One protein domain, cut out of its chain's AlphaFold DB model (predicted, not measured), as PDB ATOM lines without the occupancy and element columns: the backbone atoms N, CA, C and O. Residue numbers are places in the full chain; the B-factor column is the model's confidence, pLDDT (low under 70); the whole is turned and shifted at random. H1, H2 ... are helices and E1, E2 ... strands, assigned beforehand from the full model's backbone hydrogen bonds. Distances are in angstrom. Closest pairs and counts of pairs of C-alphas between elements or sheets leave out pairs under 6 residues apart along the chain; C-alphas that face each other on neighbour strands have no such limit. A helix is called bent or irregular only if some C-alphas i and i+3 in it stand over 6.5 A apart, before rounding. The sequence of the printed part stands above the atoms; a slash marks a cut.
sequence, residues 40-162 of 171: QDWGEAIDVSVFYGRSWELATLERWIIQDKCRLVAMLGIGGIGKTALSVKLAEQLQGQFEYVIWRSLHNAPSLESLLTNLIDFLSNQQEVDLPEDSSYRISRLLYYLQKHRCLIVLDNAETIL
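What this domain is: This is residues 40 to 162 of the 171 residues of the protein "NB-ARC domain-containing protein" of Microcoleus sp. SIO2G3 (UniProt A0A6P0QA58). Two parallel strands, E1 and E2, stand side by side in the middle, with a pair of helices on each side: H2 packs on one face of this narrow sheet and H1 packs on H2, while H3 is over the other face, mainly at E1, with H4 beside H3. Residues 76 to 81 of the H1 to H2 link stick out as a loop, and short H5 follows E2 at the end of the printed part. The printed part has 123 residues, with five named helices and two named strands in the order H1, H2, E1, H3, H4, E2, H5, and its class is mostly helix. It is compact, with a radius of gyration of the C-alphas of 15.0 A, and only just elongated, spanning 45 by 29 by 24 A.

How they stand to each other: Residues 40 to 41 pair, parallel, with residues 101 to 102 of E1, residues 100 to 105. H1, residues 55 to 67, touches H2, residues 83 to 97, with residues 58 to 62 alone. Their closest C-alphas, of Leu 58 and Leu 90, are 6.2 A apart, and they run the same way at a steep tilt of 45 degrees. The closest C-alphas of H2 and E2, residues 151 to 156, are those of Thr 84 and Asp 156, 6.5 A apart. Those of H2 and E1 are Gln 95 and Val 101, 6.2 A apart. E1 and E2 are parallel neighbours, their directions 9 degrees apart; N 102 and O 152, at 2.9 A, and N 154 and O 102, at 2.8 A, are within hydrogen-bond range. H3, residues 112 to 123, comes closest to E1 at the C-alphas of Leu 123 and Tyr 100, 7.3 A apart. H3 touches H4, residues 135 to 148, at a shallow tilt of 28 degrees, running the same way; the closest C-alphas, of Ile 120 and Leu 142, are 5.7 A apart. E1, H3, H4 and E2 form a strand-helix-strand unit, two parallel neighbour strands with helices between them along the chain, with a right-handed crossover. H2 and H3 are apart. H5, residues 159 to 162, touches no helix. Every O i to N i+4 pair is within hydrogen-bond range in H1, H3 and H4; in H2 9 of 11 are, and H5 is too short for such a pair.

Where its parts are: H1 begins at C-alpha 55 (-87.288, 2.127, -6.264) and is 16.8 A long. H2 is 21.3 A long and irregular, with C-alphas 93 and 96 7.5 A apart. E1, 16.8 A long, begins at C-alpha 100 (-78.971, 24.413, -7.658). H3 is 16.5 A, H4 20.1 A and E2 16.1 A long. H5, 4.9 A, ends at C-alpha 162 (-59.168, 9.321, -6.556).

The domain as a whole: The two C-alphas farthest apart, of Gly 53 and Pro 132, are 45.2 A apart. The printed part has no cut. The links H1 to H2 and H3 to H4 are long, with 15 and 11 residues. Mean pLDDT of the printed part is 90.3; residues 129 to 130 are under 70.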
ATOM      1  N   GLN A  40     -80.418  24.410 -13.005       94.19
ATOM      2  CA  GLN A  40     -80.012  23.045 -13.326       94.19
ATOM      3  C   GLN A  40     -78.928  23.021 -14.393       94.19
ATOM      4  O   GLN A  40     -79.029  23.714 -15.405       94.19
ATOM      5  N   ASP A  41     -77.923  22.182 -14.178       94.62
ATOM      6  CA  ASP A  41     -76.889  21.894 -15.157       94.62
ATOM      7  C   ASP A  41     -76.624  20.391 -15.214       94.62
ATOM      8  O   ASP A  41     -75.980  19.808 -14.338       94.62
ATOM      9  N   TRP A  42     -77.145  19.771 -16.268       94.00
ATOM     10  CA  TRP A  42     -77.097  18.329 -16.475       94.00
ATOM     11  C   TRP A  42     -75.835  17.854 -17.205       94.00
ATOM     12  O   TRP A  42     -75.592  16.652 -17.244       94.00
ATOM     13  N   GLY A  43     -75.010  18.756 -17.751       89.56
ATOM     14  CA  GLY A  43     -73.785  18.398 -18.473       89.56
ATOM     15  C   GLY A  43     -73.987  17.272 -19.500       89.56
ATOM     16  O   GLY A  43     -74.783  17.397 -20.425       89.56
ATOM     17  N   GLU A  44     -73.261  16.164 -19.319       88.81
ATOM     18  CA  GLU A  44     -73.301  14.963 -20.175       88.81
ATOM     19  C   GLU A  44     -74.223  13.855 -19.620       88.81
ATOM     20  O   GLU A  44     -74.008  12.671 -19.887       88.81
ATOM     21  N   ALA A  45     -75.214  14.205 -18.791       92.75
ATOM     22  CA  ALA A  45     -76.127  13.230 -18.203       92.75
ATOM     23  C   ALA A  45     -76.890  12.447 -19.283       92.75
ATOM     24  O   ALA A  45     -77.334  12.992 -20.295       92.75
ATOM     25  N   ILE A  46     -77.062  11.148 -19.042       92.06
ATOM     26  CA  ILE A  46     -77.839  10.273 -19.922       92.06
ATOM     27  C   ILE A  46     -79.344  10.510 -19.752       92.06
ATOM     28  O   ILE A  46     -79.803  10.845 -18.662       92.06
ATOM     29  N   ASP A  47     -80.124  10.264 -20.806       92.50
ATOM     30  CA  ASP A  47     -81.587  10.288 -20.720       92.50
ATOM     31  C   ASP A  47     -82.107   9.100 -19.894       92.50
ATOM     32  O   ASP A  47     -81.804   7.936 -20.172       92.50
ATOM     33  N   VAL A  48     -82.907   9.405 -18.872       93.56
ATOM     34  CA  VAL A  48     -83.539   8.435 -17.964       93.56
ATOM     35  C   VAL A  48     -85.066   8.571 -17.950       93.56
ATOM     36  O   VAL A  48     -85.734   8.183 -16.981       93.56
ATOM     37  N   SER A  49     -85.638   9.079 -19.049       88.75
ATOM     38  CA  SER A  49     -87.088   9.115 -19.288       88.75
ATOM     39  C   SER A  49     -87.724   7.731 -19.127       88.75
ATOM     40  O   SER A  49     -88.818   7.595 -18.577       88.75
ATOM     41  N   VAL A  50     -87.007   6.686 -19.547       89.31
ATOM     42  CA  VAL A  50     -87.383   5.287 -19.341       89.31
ATOM     43  C   VAL A  50     -86.436   4.663 -18.315       89.31
ATOM     44  O   VAL A  50     -85.289   4.346 -18.620       89.31
ATOM     45  N   PHE A  51     -86.921   4.467 -17.090       91.81
ATOM     46  CA  PHE A  51     -86.149   3.906 -15.980       91.81
ATOM     47  C   PHE A  51     -86.976   2.850 -15.238       91.81
ATOM     48  O   PHE A  51     -88.120   3.107 -14.866       91.81
ATOM     49  N   TYR A  52     -86.404   1.664 -15.014       88.62
ATOM     50  CA  TYR A  52     -87.110   0.527 -14.417       88.62
ATOM     51  C   TYR A  52     -86.435   0.028 -13.140       88.62
ATOM     52  O   TYR A  52     -85.216  -0.129 -13.076       88.62
ATOM     53  N   GLY A  53     -87.261  -0.324 -12.153       92.00
ATOM     54  CA  GLY A  53     -86.797  -0.870 -10.881       92.00
ATOM     55  C   GLY A  53     -86.048   0.159 -10.031       92.00
ATOM     56  O   GLY A  53     -86.241   1.362 -10.174       92.00
ATOM     57  N   ARG A  54     -85.214  -0.329  -9.103       94.44
ATOM     58  CA  ARG A  54     -84.388   0.479  -8.179       94.44
ATOM     59  C   ARG A  54     -85.143   1.431  -7.246       94.44
ATOM     60  O   ARG A  54     -84.542   2.316  -6.643       94.44
ATOM     61  N   SER A  55     -86.454   1.255  -7.099       94.38
ATOM     62  CA  SER A  55     -87.288   2.127  -6.264       94.38
ATOM     63  C   SER A  55     -86.850   2.122  -4.798       94.38
ATOM     64  O   SER A  55     -86.946   3.142  -4.125       94.38
ATOM     65  N   TRP A  56     -86.335   0.990  -4.308       96.44
ATOM     66  CA  TRP A  56     -85.826   0.879  -2.943       96.44
ATOM     67  C   TRP A  56     -84.533   1.678  -2.739       96.44
ATOM     68  O   TRP A  56     -84.395   2.389  -1.742       96.44
ATOM     69  N   GLU A  57     -83.602   1.603  -3.692       97.12
ATOM     70  CA  GLU A  57     -82.374   2.395  -3.680       97.12
ATOM     71  C   GLU A  57     -82.682   3.891  -3.785       97.12
ATOM     72  O   GLU A  57     -82.148   4.665  -2.995       97.12
ATOM     73  N   LEU A  58     -83.582   4.294  -4.691       97.25
ATOM     74  CA  LEU A  58     -84.028   5.687  -4.816       97.25
ATOM     75  C   LEU A  58     -84.626   6.209  -3.507       97.25
ATOM     76  O   LEU A  58     -84.174   7.232  -3.006       97.25
ATOM     77  N   ALA A  59     -85.562   5.471  -2.904       97.19
ATOM     78  CA  ALA A  59     -86.191   5.871  -1.644       97.19
ATOM     79  C   ALA A  59     -85.177   5.984  -0.491       97.19
ATOM     80  O   ALA A  59     -85.288   6.855   0.373       97.19
ATOM     81  N   THR A  60     -84.169   5.109  -0.475       97.62
ATOM     82  CA  THR A  60     -83.094   5.141   0.525       97.62
ATOM     83  C   THR A  60     -82.198   6.364   0.332       97.62
ATOM     84  O   THR A  60     -81.906   7.066   1.298       97.62
ATOM     85  N   LEU A  61     -81.801   6.652  -0.909       97.50
ATOM     86  CA  LEU A  61     -80.975   7.810  -1.253       97.50
ATOM     87  C   LEU A  61     -81.719   9.127  -0.994       97.50
ATOM     88  O   LEU A  61     -81.151  10.036  -0.392       97.50
ATOM     89  N   GLU A  62     -82.998   9.212  -1.363       97.19
ATOM     90  CA  GLU A  62     -83.867  10.348  -1.043       97.19
ATOM     91  C   GLU A  62     -83.933  10.575   0.468       97.19
ATOM     92  O   GLU A  62     -83.714  11.694   0.936       97.19
ATOM     93  N   ARG A  63     -84.174   9.519   1.252       97.62
ATOM     94  CA  ARG A  63     -84.200   9.620   2.712       97.62
ATOM     95  C   ARG A  63     -82.880  10.150   3.267       97.62
ATOM     96  O   ARG A  63     -82.905  11.089   4.063       97.62
ATOM     97  N   TRP A  64     -81.747   9.593   2.842       98.12
ATOM     98  CA  TRP A  64     -80.433  10.039   3.308       98.12
ATOM     99  C   TRP A  64     -80.187  11.517   2.993       98.12
ATOM    100  O   TRP A  64     -79.721  12.268   3.849       98.12
ATOM    101  N   ILE A  65     -80.543  11.963   1.788       96.75
ATOM    102  CA  ILE A  65     -80.283  13.332   1.329       96.75
ATOM    103  C   ILE A  65     -81.255  14.342   1.959       96.75
ATOM    104  O   ILE A  65     -80.840  15.412   2.412       96.75
ATOM    105  N   ILE A  66     -82.550  14.027   1.992       95.94
ATOM    106  CA  ILE A  66     -83.604  14.968   2.390       95.94
ATOM    107  C   ILE A  66     -83.883  14.906   3.892       95.94
ATOM    108  O   ILE A  66     -83.904  15.946   4.554       95.94
ATOM    109  N   GLN A  67     -84.095  13.706   4.434       95.25
ATOM    110  CA  GLN A  67     -84.535  13.525   5.820       95.25
ATOM    111  C   GLN A  67     -83.347  13.516   6.779       95.25
ATOM    112  O   GLN A  67     -83.306  14.308   7.721       95.25
ATOM    113  N   ASP A  68     -82.354  12.670   6.501       96.25
ATOM    114  CA  ASP A  68     -81.185  12.503   7.371       96.25
ATOM    115  C   ASP A  68     -80.138  13.612   7.143       96.25
ATOM    116  O   ASP A  68     -79.215  13.784   7.942       96.25
ATOM    117  N   LYS A  69     -80.312  14.414   6.080       93.69
ATOM    118  CA  LYS A  69     -79.461  15.554   5.703       93.69
ATOM    119  C   LYS A  69     -77.988  15.167   5.534       93.69
ATOM    120  O   LYS A  69     -77.085  15.944   5.865       93.69
ATOM    121  N   CYS A  70     -77.737  13.973   5.001       95.62
ATOM    122  CA  CYS A  70     -76.404  13.540   4.611       95.62
ATOM    123  C   CYS A  70     -75.849  14.498   3.550       95.62
ATOM    124  O   CYS A  70     -76.425  14.663   2.478       95.62
ATOM    125  N   ARG A  71     -74.708  15.131   3.850       93.62
ATOM    126  CA  ARG A  71     -74.034  16.071   2.932       93.62
ATOM    127  C   ARG A  71     -73.206  15.375   1.854       93.62
ATOM    128  O   ARG A  71     -72.847  16.001   0.867       93.62
ATOM    129  N   LEU A  72     -72.875  14.105   2.073       94.88
ATOM    130  CA  LEU A  72     -72.106  13.279   1.157       94.88
ATOM    131  C   LEU A  72     -72.686  11.868   1.169       94.88
ATOM    132  O   LEU A  72     -72.841  11.267   2.231       94.88
ATOM    133  N   VAL A  73     -72.984  11.355  -0.018       96.12
ATOM    134  CA  VAL A  73     -73.460   9.992  -0.240       96.12
ATOM    135  C   VAL A  73     -72.655   9.408  -1.392       96.12
ATOM    136  O   VAL A  73     -72.530  10.038  -2.439       96.12
ATOM    137  N   ALA A  74     -72.096   8.216  -1.198       94.81
ATOM    138  CA  ALA A  74     -71.340   7.509  -2.225       94.81
ATOM    139  C   ALA A  74     -72.153   6.326  -2.762       94.81
ATOM    140  O   ALA A  74     -72.647   5.501  -1.994       94.81
ATOM    141  N   MET A  75     -72.263   6.228  -4.088       94.31
ATOM    142  CA  MET A  75     -72.938   5.126  -4.771       94.31
ATOM    143  C   MET A  75     -71.896   4.135  -5.288       94.31
ATOM    144  O   MET A  75     -71.199   4.398  -6.265       94.31
ATOM    145  N   LEU A  76     -71.790   2.979  -4.634       92.12
ATOM    146  CA  LEU A  76     -70.817   1.938  -4.969       92.12
ATOM    147  C   LEU A  76     -71.514   0.711  -5.558       92.12
ATOM    148  O   LEU A  76     -72.655   0.399  -5.225       92.12
ATOM    149  N   GLY A  77     -70.822  -0.001  -6.442       91.19
ATOM    150  CA  GLY A  77     -71.356  -1.212  -7.056       91.19
ATOM    151  C   GLY A  77     -70.575  -1.634  -8.289       91.19
ATOM    152  O   GLY A  77     -69.777  -0.865  -8.829       91.19
ATOM    153  N   ILE A  78     -70.840  -2.850  -8.755       92.69
ATOM    154  CA  ILE A  78     -70.171  -3.437  -9.921       92.69
ATOM    155  C   ILE A  78     -70.369  -2.595 -11.197       92.69
ATOM    156  O   ILE A  78     -71.285  -1.768 -11.294       92.69
ATOM    157  N   GLY A  79     -69.484  -2.771 -12.178       90.81
ATOM    158  CA  GLY A  79     -69.610  -2.129 -13.491       90.81
ATOM    159  C   GLY A  79     -70.918  -2.518 -14.189       90.81
ATOM    160  O   GLY A  79     -71.410  -3.628 -14.010       90.81
ATOM    161  N   GLY A  80     -71.517  -1.591 -14.942       89.81
ATOM    162  CA  GLY A  80     -72.742  -1.850 -15.715       89.81
ATOM    163  C   GLY A  80     -74.037  -1.998 -14.903       89.81
ATOM    164  O   GLY A  80     -75.104  -2.136 -15.485       89.81
ATOM    165  N   ILE A  81     -73.991  -1.910 -13.569       92.88
ATOM    166  CA  ILE A  81     -75.168  -2.099 -12.698       92.88
ATOM    167  C   ILE A  81     -76.202  -0.956 -12.768       92.88
ATOM    168  O   ILE A  81     -77.268  -1.055 -12.160       92.88
ATOM    169  N   GLY A  82     -75.878   0.127 -13.486       93.25
ATOM    170  CA  GLY A  82     -76.748   1.291 -13.680       93.25
ATOM    171  C   GLY A  82     -76.582   2.418 -12.653       93.25
ATOM    172  O   GLY A  82     -77.531   3.162 -12.437       93.25
ATOM    173  N   LYS A  83     -75.411   2.566 -12.010       95.81
ATOM    174  CA  LYS A  83     -75.160   3.639 -11.017       95.81
ATOM    175  C   LYS A  83     -75.362   5.038 -11.599       95.81
ATOM    176  O   LYS A  83     -76.047   5.839 -10.980       95.81
ATOM    177  N   THR A  84     -74.827   5.284 -12.794       94.81
ATOM    178  CA  THR A  84     -74.991   6.543 -13.532       94.81
ATOM    179  C   THR A  84     -76.465   6.844 -13.803       94.81
ATOM    180  O   THR A  84     -76.948   7.917 -13.475       94.81
ATOM    181  N   ALA A  85     -77.231   5.868 -14.305       95.69
ATOM    182  CA  ALA A  85     -78.670   6.045 -14.521       95.69
ATOM    183  C   ALA A  85     -79.421   6.321 -13.210       95.69
ATOM    184  O   ALA A  85     -80.298   7.178 -13.159       95.69
ATOM    185  N   LEU A  86     -79.058   5.616 -12.134       96.69
ATOM    186  CA  LEU A  86     -79.649   5.814 -10.813       96.69
ATOM    187  C   LEU A  86     -79.332   7.208 -10.245       96.69
ATOM    188  O   LEU A  86     -80.210   7.812  -9.638       96.69
ATOM    189  N   SER A  87     -78.116   7.726 -10.447       96.62
ATOM    190  CA  SER A  87     -77.712   9.045  -9.947       96.62
ATOM    191  C   SER A  87     -78.405  10.183 -10.700       96.62
ATOM    192  O   SER A  87     -78.879  11.121 -10.062       96.62
ATOM    193  N   VAL A  88     -78.552  10.064 -12.027       96.69
ATOM    194  CA  VAL A  88     -79.347  11.008 -12.831       96.69
ATOM    195  C   VAL A  88     -80.813  10.959 -12.401       96.69
ATOM    196  O   VAL A  88     -81.393  11.999 -12.096       96.69
ATOM    197  N   LYS A  89     -81.404   9.760 -12.274       96.94
ATOM    198  CA  LYS A  89     -82.816   9.629 -11.885       96.94
ATOM    199  C   LYS A  89     -83.103  10.198 -10.500       96.94
ATOM    200  O   LYS A  89     -84.120  10.858 -10.303       96.94
ATOM    201  N   LEU A  90     -82.201   9.961  -9.553       96.88
ATOM    202  CA  LEU A  90     -82.282  10.545  -8.221       96.88
ATOM    203  C   LEU A  90     -82.245  12.075  -8.286       96.88
ATOM    204  O   LEU A  90     -83.066  12.731  -7.655       96.88
ATOM    205  N   ALA A  91     -81.316  12.649  -9.052       96.19
ATOM    206  CA  ALA A  91     -81.226  14.095  -9.196       96.19
ATOM    207  C   ALA A  91     -82.496  14.688  -9.831       96.19
ATOM    208  O   ALA A  91     -82.979  15.702  -9.333       96.19
ATOM    209  N   GLU A  92     -83.089  14.046 -10.850       95.38
ATOM    210  CA  GLU A  92     -84.361  14.490 -11.452       95.38
ATOM    211  C   GLU A  92     -85.504  14.494 -10.431       95.38
ATOM    212  O   GLU A  92     -86.324  15.411 -10.410       95.38
ATOM    213  N   GLN A  93     -85.569  13.475  -9.566       94.75
ATOM    214  CA  GLN A  93     -86.593  13.381  -8.520       94.75
ATOM    215  C   GLN A  93     -86.413  14.445  -7.439       94.75
ATOM    216  O   GLN A  93     -87.390  14.993  -6.931       94.75
ATOM    217  N   LEU A  94     -85.163  14.746  -7.089       95.06
ATOM    218  CA  LEU A  94     -84.845  15.679  -6.017       95.06
ATOM    219  C   LEU A  94     -84.748  17.133  -6.480       95.06
ATOM    220  O   LEU A  94     -84.700  18.009  -5.622       95.06
ATOM    221  N   GLN A  95     -84.743  17.416  -7.785       93.81
ATOM    222  CA  GLN A  95     -84.448  18.754  -8.308       93.81
ATOM    223  C   GLN A  95     -85.312  19.867  -7.697       93.81
ATOM    224  O   GLN A  95     -84.791  20.917  -7.340       93.81
ATOM    225  N   GLY A  96     -86.606  19.613  -7.468       92.94
ATOM    226  CA  GLY A  96     -87.524  20.593  -6.874       92.94
ATOM    227  C   GLY A  96     -87.235  20.927  -5.403       92.94
ATOM    228  O   GLY A  96     -87.818  21.856  -4.859       92.94
ATOM    229  N   GLN A  97     -86.338  20.184  -4.749       93.75
ATOM    230  CA  GLN A  97     -85.928  20.394  -3.359       93.75
ATOM    231  C   GLN A  97     -84.618  21.187  -3.235       93.75
ATOM    232  O   GLN A  97     -84.154  21.412  -2.112       93.75
ATOM    233  N   PHE A  98     -83.986  21.562  -4.350       94.69
ATOM    234  CA  PHE A  98     -82.699  22.255  -4.386       94.69
ATOM    235  C   PHE A  98     -82.774  23.495  -5.279       94.69
ATOM    236  O   PHE A  98     -83.443  23.508  -6.307       94.69
ATOM    237  N   GLU A  99     -82.063  24.543  -4.875       94.94
ATOM    238  CA  GLU A  99     -81.947  25.776  -5.658       94.94
ATOM    239  C   GLU A  99     -80.988  25.580  -6.835       94.94
ATOM    240  O   GLU A  99     -81.228  26.097  -7.919       94.94
ATOM    241  N   TYR A 100     -79.937  24.782  -6.629       95.19
ATOM    242  CA  TYR A 100     -78.971  24.413  -7.658       95.19
ATOM    243  C   TYR A 100     -78.836  22.894  -7.746       95.19
ATOM    244  O   TYR A 100     -78.603  22.228  -6.735       95.19
ATOM    245  N   VAL A 101     -78.921  22.353  -8.958       96.38
ATOM    246  CA  VAL A 101     -78.674  20.940  -9.266       96.38
ATOM    247  C   VAL A 101     -77.598  20.864 -10.331       96.38
ATOM    248  O   VAL A 101     -77.760  21.402 -11.422       96.38
ATOM    249  N   ILE A 102     -76.492  20.203 -10.011       95.75
ATOM    250  CA  ILE A 102     -75.351  20.077 -10.911       95.75
ATOM    251  C   ILE A 102     -75.005  18.606 -11.060       95.75
ATOM    252  O   ILE A 102     -74.717  17.927 -10.075       95.75
ATOM    253  N   TRP A 103     -74.975  18.133 -12.298       95.94
ATOM    254  CA  TRP A 103     -74.472  16.817 -12.648       95.94
ATOM    255  C   TRP A 103     -73.207  16.958 -13.498       95.94
ATOM    256  O   TRP A 103     -73.164  17.707 -14.480       95.94
ATOM    257  N   ARG A 104     -72.139  16.260 -13.105       93.44
ATOM    258  CA  ARG A 104     -70.862  16.245 -13.825       93.44
ATOM    259  C   ARG A 104     -70.329  14.835 -13.953       93.44
ATOM    260  O   ARG A 104     -70.210  14.123 -12.959       93.44
ATOM    261  N   SER A 105     -69.922  14.485 -15.167       90.88
ATOM    262  CA  SER A 105     -69.113  13.301 -15.404       90.88
ATOM    263  C   SER A 105     -67.634  13.633 -15.235       90.88
ATOM    264  O   SER A 105     -67.138  14.614 -15.788       90.88
ATOM    265  N   LEU A 106     -66.916  12.793 -14.495       87.06
ATOM    266  CA  LEU A 106     -65.462  12.864 -14.349       87.06
ATOM    267  C   LEU A 106     -64.742  11.838 -15.236       87.06
ATOM    268  O   LEU A 106     -63.540  11.625 -15.082       87.06
ATOM    269  N   HIS A 107     -65.452  11.205 -16.179       81.50
ATOM    270  CA  HIS A 107     -64.902  10.149 -17.032       81.50
ATOM    271  C   HIS A 107     -63.706  10.617 -17.880       81.50
ATOM    272  O   HIS A 107     -62.730   9.885 -18.013       81.50
ATOM    273  N   ASN A 108     -63.744  11.854 -18.386       76.00
ATOM    274  CA  ASN A 108     -62.662  12.460 -19.171       76.00
ATOM    275  C   ASN A 108     -61.520  13.030 -18.315       76.00
ATOM    276  O   ASN A 108     -60.669  13.742 -18.842       76.00
ATOM    277  N   ALA A 109     -61.507  12.747 -17.008       73.38
ATOM    278  CA  ALA A 109     -60.525  13.265 -16.060       73.38
ATOM    279  C   ALA A 109     -60.305  14.789 -16.198       73.38
ATOM    280  O   ALA A 109     -59.168  15.225 -16.414       73.38
ATOM    281  N   PRO A 110     -61.367  15.623 -16.112       77.06
ATOM    282  CA  PRO A 110     -61.179  17.067 -16.128       77.06
ATOM    283  C   PRO A 110     -60.221  17.466 -15.001       77.06
ATOM    284  O   PRO A 110     -60.246  16.883 -13.913       77.06
ATOM    285  N   SER A 111     -59.370  18.463 -15.250       83.19
ATOM    286  CA  SER A 111     -58.502  18.978 -14.193       83.19
ATOM    287  C   SER A 111     -59.355  19.492 -13.032       83.19
ATOM    288  O   SER A 111     -60.440  20.042 -13.245       83.19
ATOM    289  N   LEU A 112     -58.859  19.339 -11.801       83.19
ATOM    290  CA  LEU A 112     -59.539  19.868 -10.614       83.19
ATOM    291  C   LEU A 112     -59.858  21.359 -10.790       83.19
ATOM    292  O   LEU A 112     -60.963  21.794 -10.491       83.19
ATOM    293  N   GLU A 113     -58.917  22.109 -11.361       84.25
ATOM    294  CA  GLU A 113     -59.079  23.525 -11.677       84.25
ATOM    295  C   GLU A 113     -60.251  23.801 -12.616       84.25
ATOM    296  O   GLU A 113     -61.053  24.694 -12.349       84.25
ATOM    297  N   SER A 114     -60.386  23.017 -13.689       85.38
ATOM    298  CA  SER A 114     -61.495  23.159 -14.631       85.38
ATOM    299  C   SER A 114     -62.827  22.799 -13.977       85.38
ATOM    300  O   SER A 114     -63.808  23.518 -14.160       85.38
ATOM    301  N   LEU A 115     -62.873  21.732 -13.175       87.94
ATOM    302  CA  LEU A 115     -64.081  21.349 -12.447       87.94
ATOM    303  C   LEU A 115     -64.515  22.457 -11.476       87.94
ATOM    304  O   LEU A 115     -65.680  22.847 -11.485       87.94
ATOM    305  N   LEU A 116     -63.587  22.986 -10.672       89.12
ATOM    306  CA  LEU A 116     -63.871  24.048  -9.705       89.12
ATOM    307  C   LEU A 116     -64.368  25.322 -10.391       89.12
ATOM    308  O   LEU A 116     -65.387  25.860  -9.968       89.12
ATOM    309  N   THR A 117     -63.696  25.771 -11.456       88.75
ATOM    310  CA  THR A 117     -64.125  26.947 -12.225       88.75
ATOM    311  C   THR A 117     -65.539  26.751 -12.773       88.75
ATOM    312  O   THR A 117     -66.411  27.559 -12.483       88.75
ATOM    313  N   ASN A 118     -65.817  25.624 -13.440       89.25
ATOM    314  CA  ASN A 118     -67.150  25.347 -13.987       89.25
ATOM    315  C   ASN A 118     -68.253  25.325 -12.911       89.25
ATOM    316  O   ASN A 118     -69.367  25.785 -13.157       89.25
ATOM    317  N   LEU A 119     -67.971  24.772 -11.724       91.12
ATOM    318  CA  LEU A 119     -68.934  24.759 -10.618       91.12
ATOM    319  C   LEU A 119     -69.200  26.171 -10.083       91.12
ATOM    320  O   LEU A 119     -70.352  26.512  -9.818       91.12
ATOM    321  N   ILE A 120     -68.157  26.987  -9.918       90.88
ATOM    322  CA  ILE A 120     -68.287  28.349  -9.385       90.88
ATOM    323  C   ILE A 120     -68.975  29.270 -10.393       90.88
ATOM    324  O   ILE A 120     -69.855  30.037 -10.005       90.88
ATOM    325  N   ASP A 121     -68.647  29.163 -11.677       89.75
ATOM    326  CA  ASP A 121     -69.280  29.951 -12.738       89.75
ATOM    327  C   ASP A 121     -70.790  29.700 -12.773       89.75
ATOM    328  O   ASP A 121     -71.584  30.639 -12.846       89.75
ATOM    329  N   PHE A 122     -71.207  28.438 -12.632       91.00
ATOM    330  CA  PHE A 122     -72.622  28.090 -12.570       91.00
ATOM    331  C   PHE A 122     -73.299  28.606 -11.289       91.00
ATOM    332  O   PHE A 122     -74.343  29.252 -11.357       91.00
ATOM    333  N   LEU A 123     -72.690  28.378 -10.121       89.94
ATOM    334  CA  LEU A 123     -73.242  28.800  -8.824       89.94
ATOM    335  C   LEU A 123     -73.262  30.325  -8.630       89.94
ATOM    336  O   LEU A 123     -74.072  30.837  -7.862       89.94
ATOM    337  N   SER A 124     -72.383  31.054  -9.316       87.69
ATOM    338  CA  SER A 124     -72.325  32.519  -9.292       87.69
ATOM    339  C   SER A 124     -73.236  33.179 -10.329       87.69
ATOM    340  O   SER A 124     -73.251  34.406 -10.422       87.69
ATOM    341  N   ASN A 125     -73.992  32.403 -11.120       84.25
ATOM    342  CA  ASN A 125     -74.737  32.894 -12.283       84.25
ATOM    343  C   ASN A 125     -73.842  33.694 -13.253       84.25
ATOM    344  O   ASN A 125     -74.244  34.749 -13.744       84.25
ATOM    345  N   GLN A 126     -72.621  33.204 -13.498       78.00
ATOM    346  CA  GLN A 126     -71.606  33.812 -14.371       78.00
ATOM    347  C   GLN A 126     -71.159  35.223 -13.940       78.00
ATOM    348  O   GLN A 126     -70.682  36.005 -14.760       78.00
ATOM    349  N   GLN A 127     -71.323  35.577 -12.661       74.94
ATOM    350  CA  GLN A 127     -70.914  36.889 -12.143       74.94
ATOM    351  C   GLN A 127     -69.442  36.938 -11.730       74.94
ATOM    352  O   GLN A 127     -68.859  38.023 -11.695       74.94
ATOM    353  N   GLU A 128     -68.832  35.796 -11.410       73.19
ATOM    354  CA  GLU A 128     -67.393  35.730 -11.162       73.19
ATOM    355  C   GLU A 128     -66.640  35.521 -12.470       73.19
ATOM    356  O   GLU A 128     -66.576  34.423 -13.004       73.19
ATOM    357  N   VAL A 129     -66.055  36.606 -12.971       60.47
ATOM    358  CA  VAL A 129     -65.095  36.591 -14.075       60.47
ATOM    359  C   VAL A 129     -63.707  36.813 -13.464       60.47
ATOM    360  O   VAL A 129     -63.567  37.650 -12.574       60.47
ATOM    361  N   ASP A 130     -62.702  36.058 -13.914       64.94
ATOM    362  CA  ASP A 130     -61.312  36.060 -13.411       64.94
ATOM    363  C   ASP A 130     -61.104  35.504 -11.988       64.94
ATOM    364  O   ASP A 130     -60.570  36.166 -11.093       64.94
ATOM    365  N   LEU A 131     -61.456  34.230 -11.772       73.88
ATOM    366  CA  LEU A 131     -61.025  33.522 -10.565       73.88
ATOM    367  C   LEU A 131     -59.498  33.302 -10.551       73.88
ATOM    368  O   LEU A 131     -58.970  32.688 -11.486       73.88
ATOM    369  N   PRO A 132     -58.797  33.677  -9.460       77.44
ATOM    370  CA  PRO A 132     -57.388  33.350  -9.250       77.44
ATOM    371  C   PRO A 132     -57.088  31.868  -9.510       77.44
ATOM    372  O   PRO A 132     -57.898  31.008  -9.164       77.44
ATOM    373  N   GLU A 133     -55.913  31.556 -10.068       74.44
ATOM    374  CA  GLU A 133     -55.463  30.173 -10.343       74.44
ATOM    375  C   GLU A 133     -55.151  29.350  -9.076       74.44
ATOM    376  O   GLU A 133     -54.787  28.181  -9.162       74.44
ATOM    377  N   ASP A 134     -55.291  29.933  -7.885       84.25
ATOM    378  CA  ASP A 134     -55.074  29.220  -6.630       84.25
ATOM    379  C   ASP A 134     -56.249  28.278  -6.307       84.25
ATOM    380  O   ASP A 134     -57.346  28.710  -5.929       84.25
ATOM    381  N   SER A 135     -55.976  26.974  -6.379       83.69
ATOM    382  CA  SER A 135     -56.866  25.891  -5.943       83.69
ATOM    383  C   SER A 135     -57.514  26.134  -4.571       83.69
ATOM    384  O   SER A 135     -58.715  25.918  -4.399       83.69
ATOM    385  N   SER A 136     -56.761  26.643  -3.589       87.31
ATOM    386  CA  SER A 136     -57.244  26.862  -2.219       87.31
ATOM    387  C   SER A 136     -58.277  27.983  -2.167       87.31
ATOM    388  O   SER A 136     -59.290  27.890  -1.459       87.31
ATOM    389  N   TYR A 137     -58.050  29.036  -2.956       87.88
ATOM    390  CA  TYR A 137     -59.001  30.126  -3.121       87.88
ATOM    391  C   TYR A 137     -60.288  29.623  -3.777       87.88
ATOM    392  O   TYR A 137     -61.375  29.857  -3.247       87.88
ATOM    393  N   ARG A 138     -60.179  28.870  -4.879       88.12
ATOM    394  CA  ARG A 138     -61.340  28.321  -5.602       88.12
ATOM    395  C   ARG A 138     -62.173  27.385  -4.734       88.12
ATOM    396  O   ARG A 138     -63.391  27.517  -4.702       88.12
ATOM    397  N   ILE A 139     -61.542  26.509  -3.953       91.25
ATOM    398  CA  ILE A 139     -62.250  25.654  -2.986       91.25
ATOM    399  C   ILE A 139     -63.010  26.507  -1.961       91.25
ATOM    400  O   ILE A 139     -64.175  26.235  -1.668       91.25
ATOM    401  N   SER A 140     -62.380  27.563  -1.442       91.31
ATOM    402  CA  SER A 140     -63.015  28.470  -0.478       91.31
ATOM    403  C   SER A 140     -64.201  29.228  -1.090       91.31
ATOM    404  O   SER A 140     -65.235  29.377  -0.437       91.31
ATOM    405  N   ARG A 141     -64.089  29.666  -2.353       90.56
ATOM    406  CA  ARG A 141     -65.188  30.297  -3.107       90.56
ATOM    407  C   ARG A 141     -66.329  29.331  -3.380       90.56
ATOM    408  O   ARG A 141     -67.482  29.678  -3.138       90.56
ATOM    409  N   LEU A 142     -66.025  28.113  -3.817       91.88
ATOM    410  CA  LEU A 142     -67.032  27.075  -4.005       91.88
ATOM    411  C   LEU A 142     -67.790  26.839  -2.695       91.88
ATOM    412  O   LEU A 142     -69.016  26.889  -2.669       91.88
ATOM    413  N   LEU A 143     -67.065  26.667  -1.587       92.62
ATOM    414  CA  LEU A 143     -67.669  26.466  -0.275       92.62
ATOM    415  C   LEU A 143     -68.552  27.650   0.151       92.62
ATOM    416  O   LEU A 143     -69.614  27.423   0.726       92.62
ATOM    417  N   TYR A 144     -68.156  28.889  -0.158       93.12
ATOM    418  CA  TYR A 144     -68.981  30.077   0.081       93.12
ATOM    419  C   TYR A 144     -70.348  29.975  -0.618       93.12
ATOM    420  O   TYR A 144     -71.379  30.180   0.027       93.12
ATOM    421  N   TYR A 145     -70.385  29.578  -1.895       92.56
ATOM    422  CA  TYR A 145     -71.649  29.392  -2.616       92.56
ATOM    423  C   TYR A 145     -72.472  28.214  -2.090       92.56
ATOM    424  O   TYR A 145     -73.678  28.359  -1.893       92.56
ATOM    425  N   LEU A 146     -71.830  27.082  -1.783       92.62
ATOM    426  CA  LEU A 146     -72.504  25.902  -1.223       92.62
ATOM    427  C   LEU A 146     -73.093  26.139   0.175       92.62
ATOM    428  O   LEU A 146     -73.979  25.403   0.601       92.62
ATOM    429  N   GLN A 147     -72.588  27.129   0.917       92.81
ATOM    430  CA  GLN A 147     -73.157  27.540   2.204       92.81
ATOM    431  C   GLN A 147     -74.319  28.523   2.048       92.81
ATOM    432  O   GLN A 147     -75.206  28.558   2.901       92.81
ATOM    433  N   LYS A 148     -74.299  29.336   0.989       93.31
ATOM    434  CA  LYS A 148     -75.315  30.355   0.718       93.31
ATOM    435  C   LYS A 148     -76.572  29.768   0.077       93.31
ATOM    436  O   LYS A 148     -77.668  30.234   0.375       93.31
ATOM    437  N   HIS A 149     -76.401  28.755  -0.766       92.75
ATOM    438  CA  HIS A 149     -77.466  28.142  -1.549       92.75
ATOM    439  C   HIS A 149     -77.639  26.668  -1.194       92.75
ATOM    440  O   HIS A 149     -76.710  25.989  -0.755       92.75
ATOM    441  N   ARG A 150     -78.850  26.148  -1.393       93.81
ATOM    442  CA  ARG A 150     -79.117  24.719  -1.212       93.81
ATOM    443  C   ARG A 150     -78.799  23.982  -2.512       93.81
ATOM    444  O   ARG A 150     -79.624  23.967  -3.423       93.81
ATOM    445  N   CYS A 151     -77.627  23.353  -2.571       95.25
ATOM    446  CA  CYS A 151     -77.112  22.714  -3.786       95.25
ATOM    447  C   CYS A 151     -77.106  21.180  -3.700       95.25
ATOM    448  O   CYS A 151     -76.733  20.610  -2.673       95.25
ATOM    449  N   LEU A 152     -77.458  20.522  -4.804       96.31
ATOM    450  CA  LEU A 152     -77.233  19.101  -5.050       96.31
ATOM    451  C   LEU A 152     -76.170  18.963  -6.139       96.31
ATOM    452  O   LEU A 152     -76.370  19.423  -7.260       96.31
ATOM    453  N   ILE A 153     -75.047  18.327  -5.813       95.88
ATOM    454  CA  ILE A 153     -73.962  18.072  -6.765       95.88
ATOM    455  C   ILE A 153     -73.781  16.567  -6.904       95.88
ATOM    456  O   ILE A 153     -73.507  15.876  -5.923       95.88
ATOM    457  N   VAL A 154     -73.905  16.071  -8.131       96.06
ATOM    458  CA  VAL A 154     -73.655  14.681  -8.500       96.06
ATOM    459  C   VAL A 154     -72.384  14.622  -9.335       96.06
ATOM    460  O   VAL A 154     -72.308  15.210 -10.413       96.06
ATOM    461  N   LEU A 155     -71.385  13.907  -8.821       94.06
ATOM    462  CA  LEU A 155     -70.120  13.646  -9.503       94.06
ATOM    463  C   LEU A 155     -70.078  12.169  -9.899       94.06
ATOM    464  O   LEU A 155     -69.919  11.302  -9.038       94.06
ATOM    465  N   ASP A 156     -70.249  11.885 -11.186       92.88
ATOM    466  CA  ASP A 156     -70.154  10.529 -11.725       92.88
ATOM    467  C   ASP A 156     -68.702  10.173 -12.060       92.88
ATOM    468  O   ASP A 156     -67.916  11.038 -12.452       92.88
ATOM    469  N   ASN A 157     -68.342   8.899 -11.901       89.31
ATOM    470  CA  ASN A 157     -66.974   8.390 -12.075       89.31
ATOM    471  C   ASN A 157     -65.905   9.086 -11.202       89.31
ATOM    472  O   ASN A 157     -64.785   9.352 -11.647       89.31
ATOM    473  N   ALA A 158     -66.224   9.377  -9.938       85.00
ATOM    474  CA  ALA A 158     -65.287   9.999  -8.997       85.00
ATOM    475  C   ALA A 158     -64.027   9.158  -8.709       85.00
ATOM    476  O   ALA A 158     -63.031   9.683  -8.216       85.00
ATOM    477  N   GLU A 159     -64.010   7.868  -9.045       82.00
ATOM    478  CA  GLU A 159     -62.801   7.047  -8.991       82.00
ATOM    479  C   GLU A 159     -61.654   7.605  -9.849       82.00
ATOM    480  O   GLU A 159     -60.496   7.456  -9.468       82.00
ATOM    481  N   THR A 160     -61.953   8.306 -10.947       81.00
ATOM    482  CA  THR A 160     -60.942   8.872 -11.854       81.00
ATOM    483  C   THR A 160     -60.077   9.929 -11.169       81.00
ATOM    484  O   THR A 160     -58.886  10.023 -11.450       81.00
ATOM    485  N   ILE A 161     -60.654  10.701 -10.240       77.25
ATOM    486  CA  ILE A 161     -59.923  11.726  -9.474       77.25
ATOM    487  C   ILE A 161     -59.261  11.161  -8.210       77.25
ATOM    488  O   ILE A 161     -58.335  11.765  -7.678       77.25
ATOM    489  N   LEU A 162     -59.735  10.012  -7.719       71.19
ATOM    490  CA  LEU A 162     -59.168   9.321  -6.556       71.19
ATOM    491  C   LEU A 162     -58.012   8.390  -6.939       71.19
ATOM    492  O   LEU A 162     -57.204   8.030  -6.082       71.19
TER     493      LEU A 162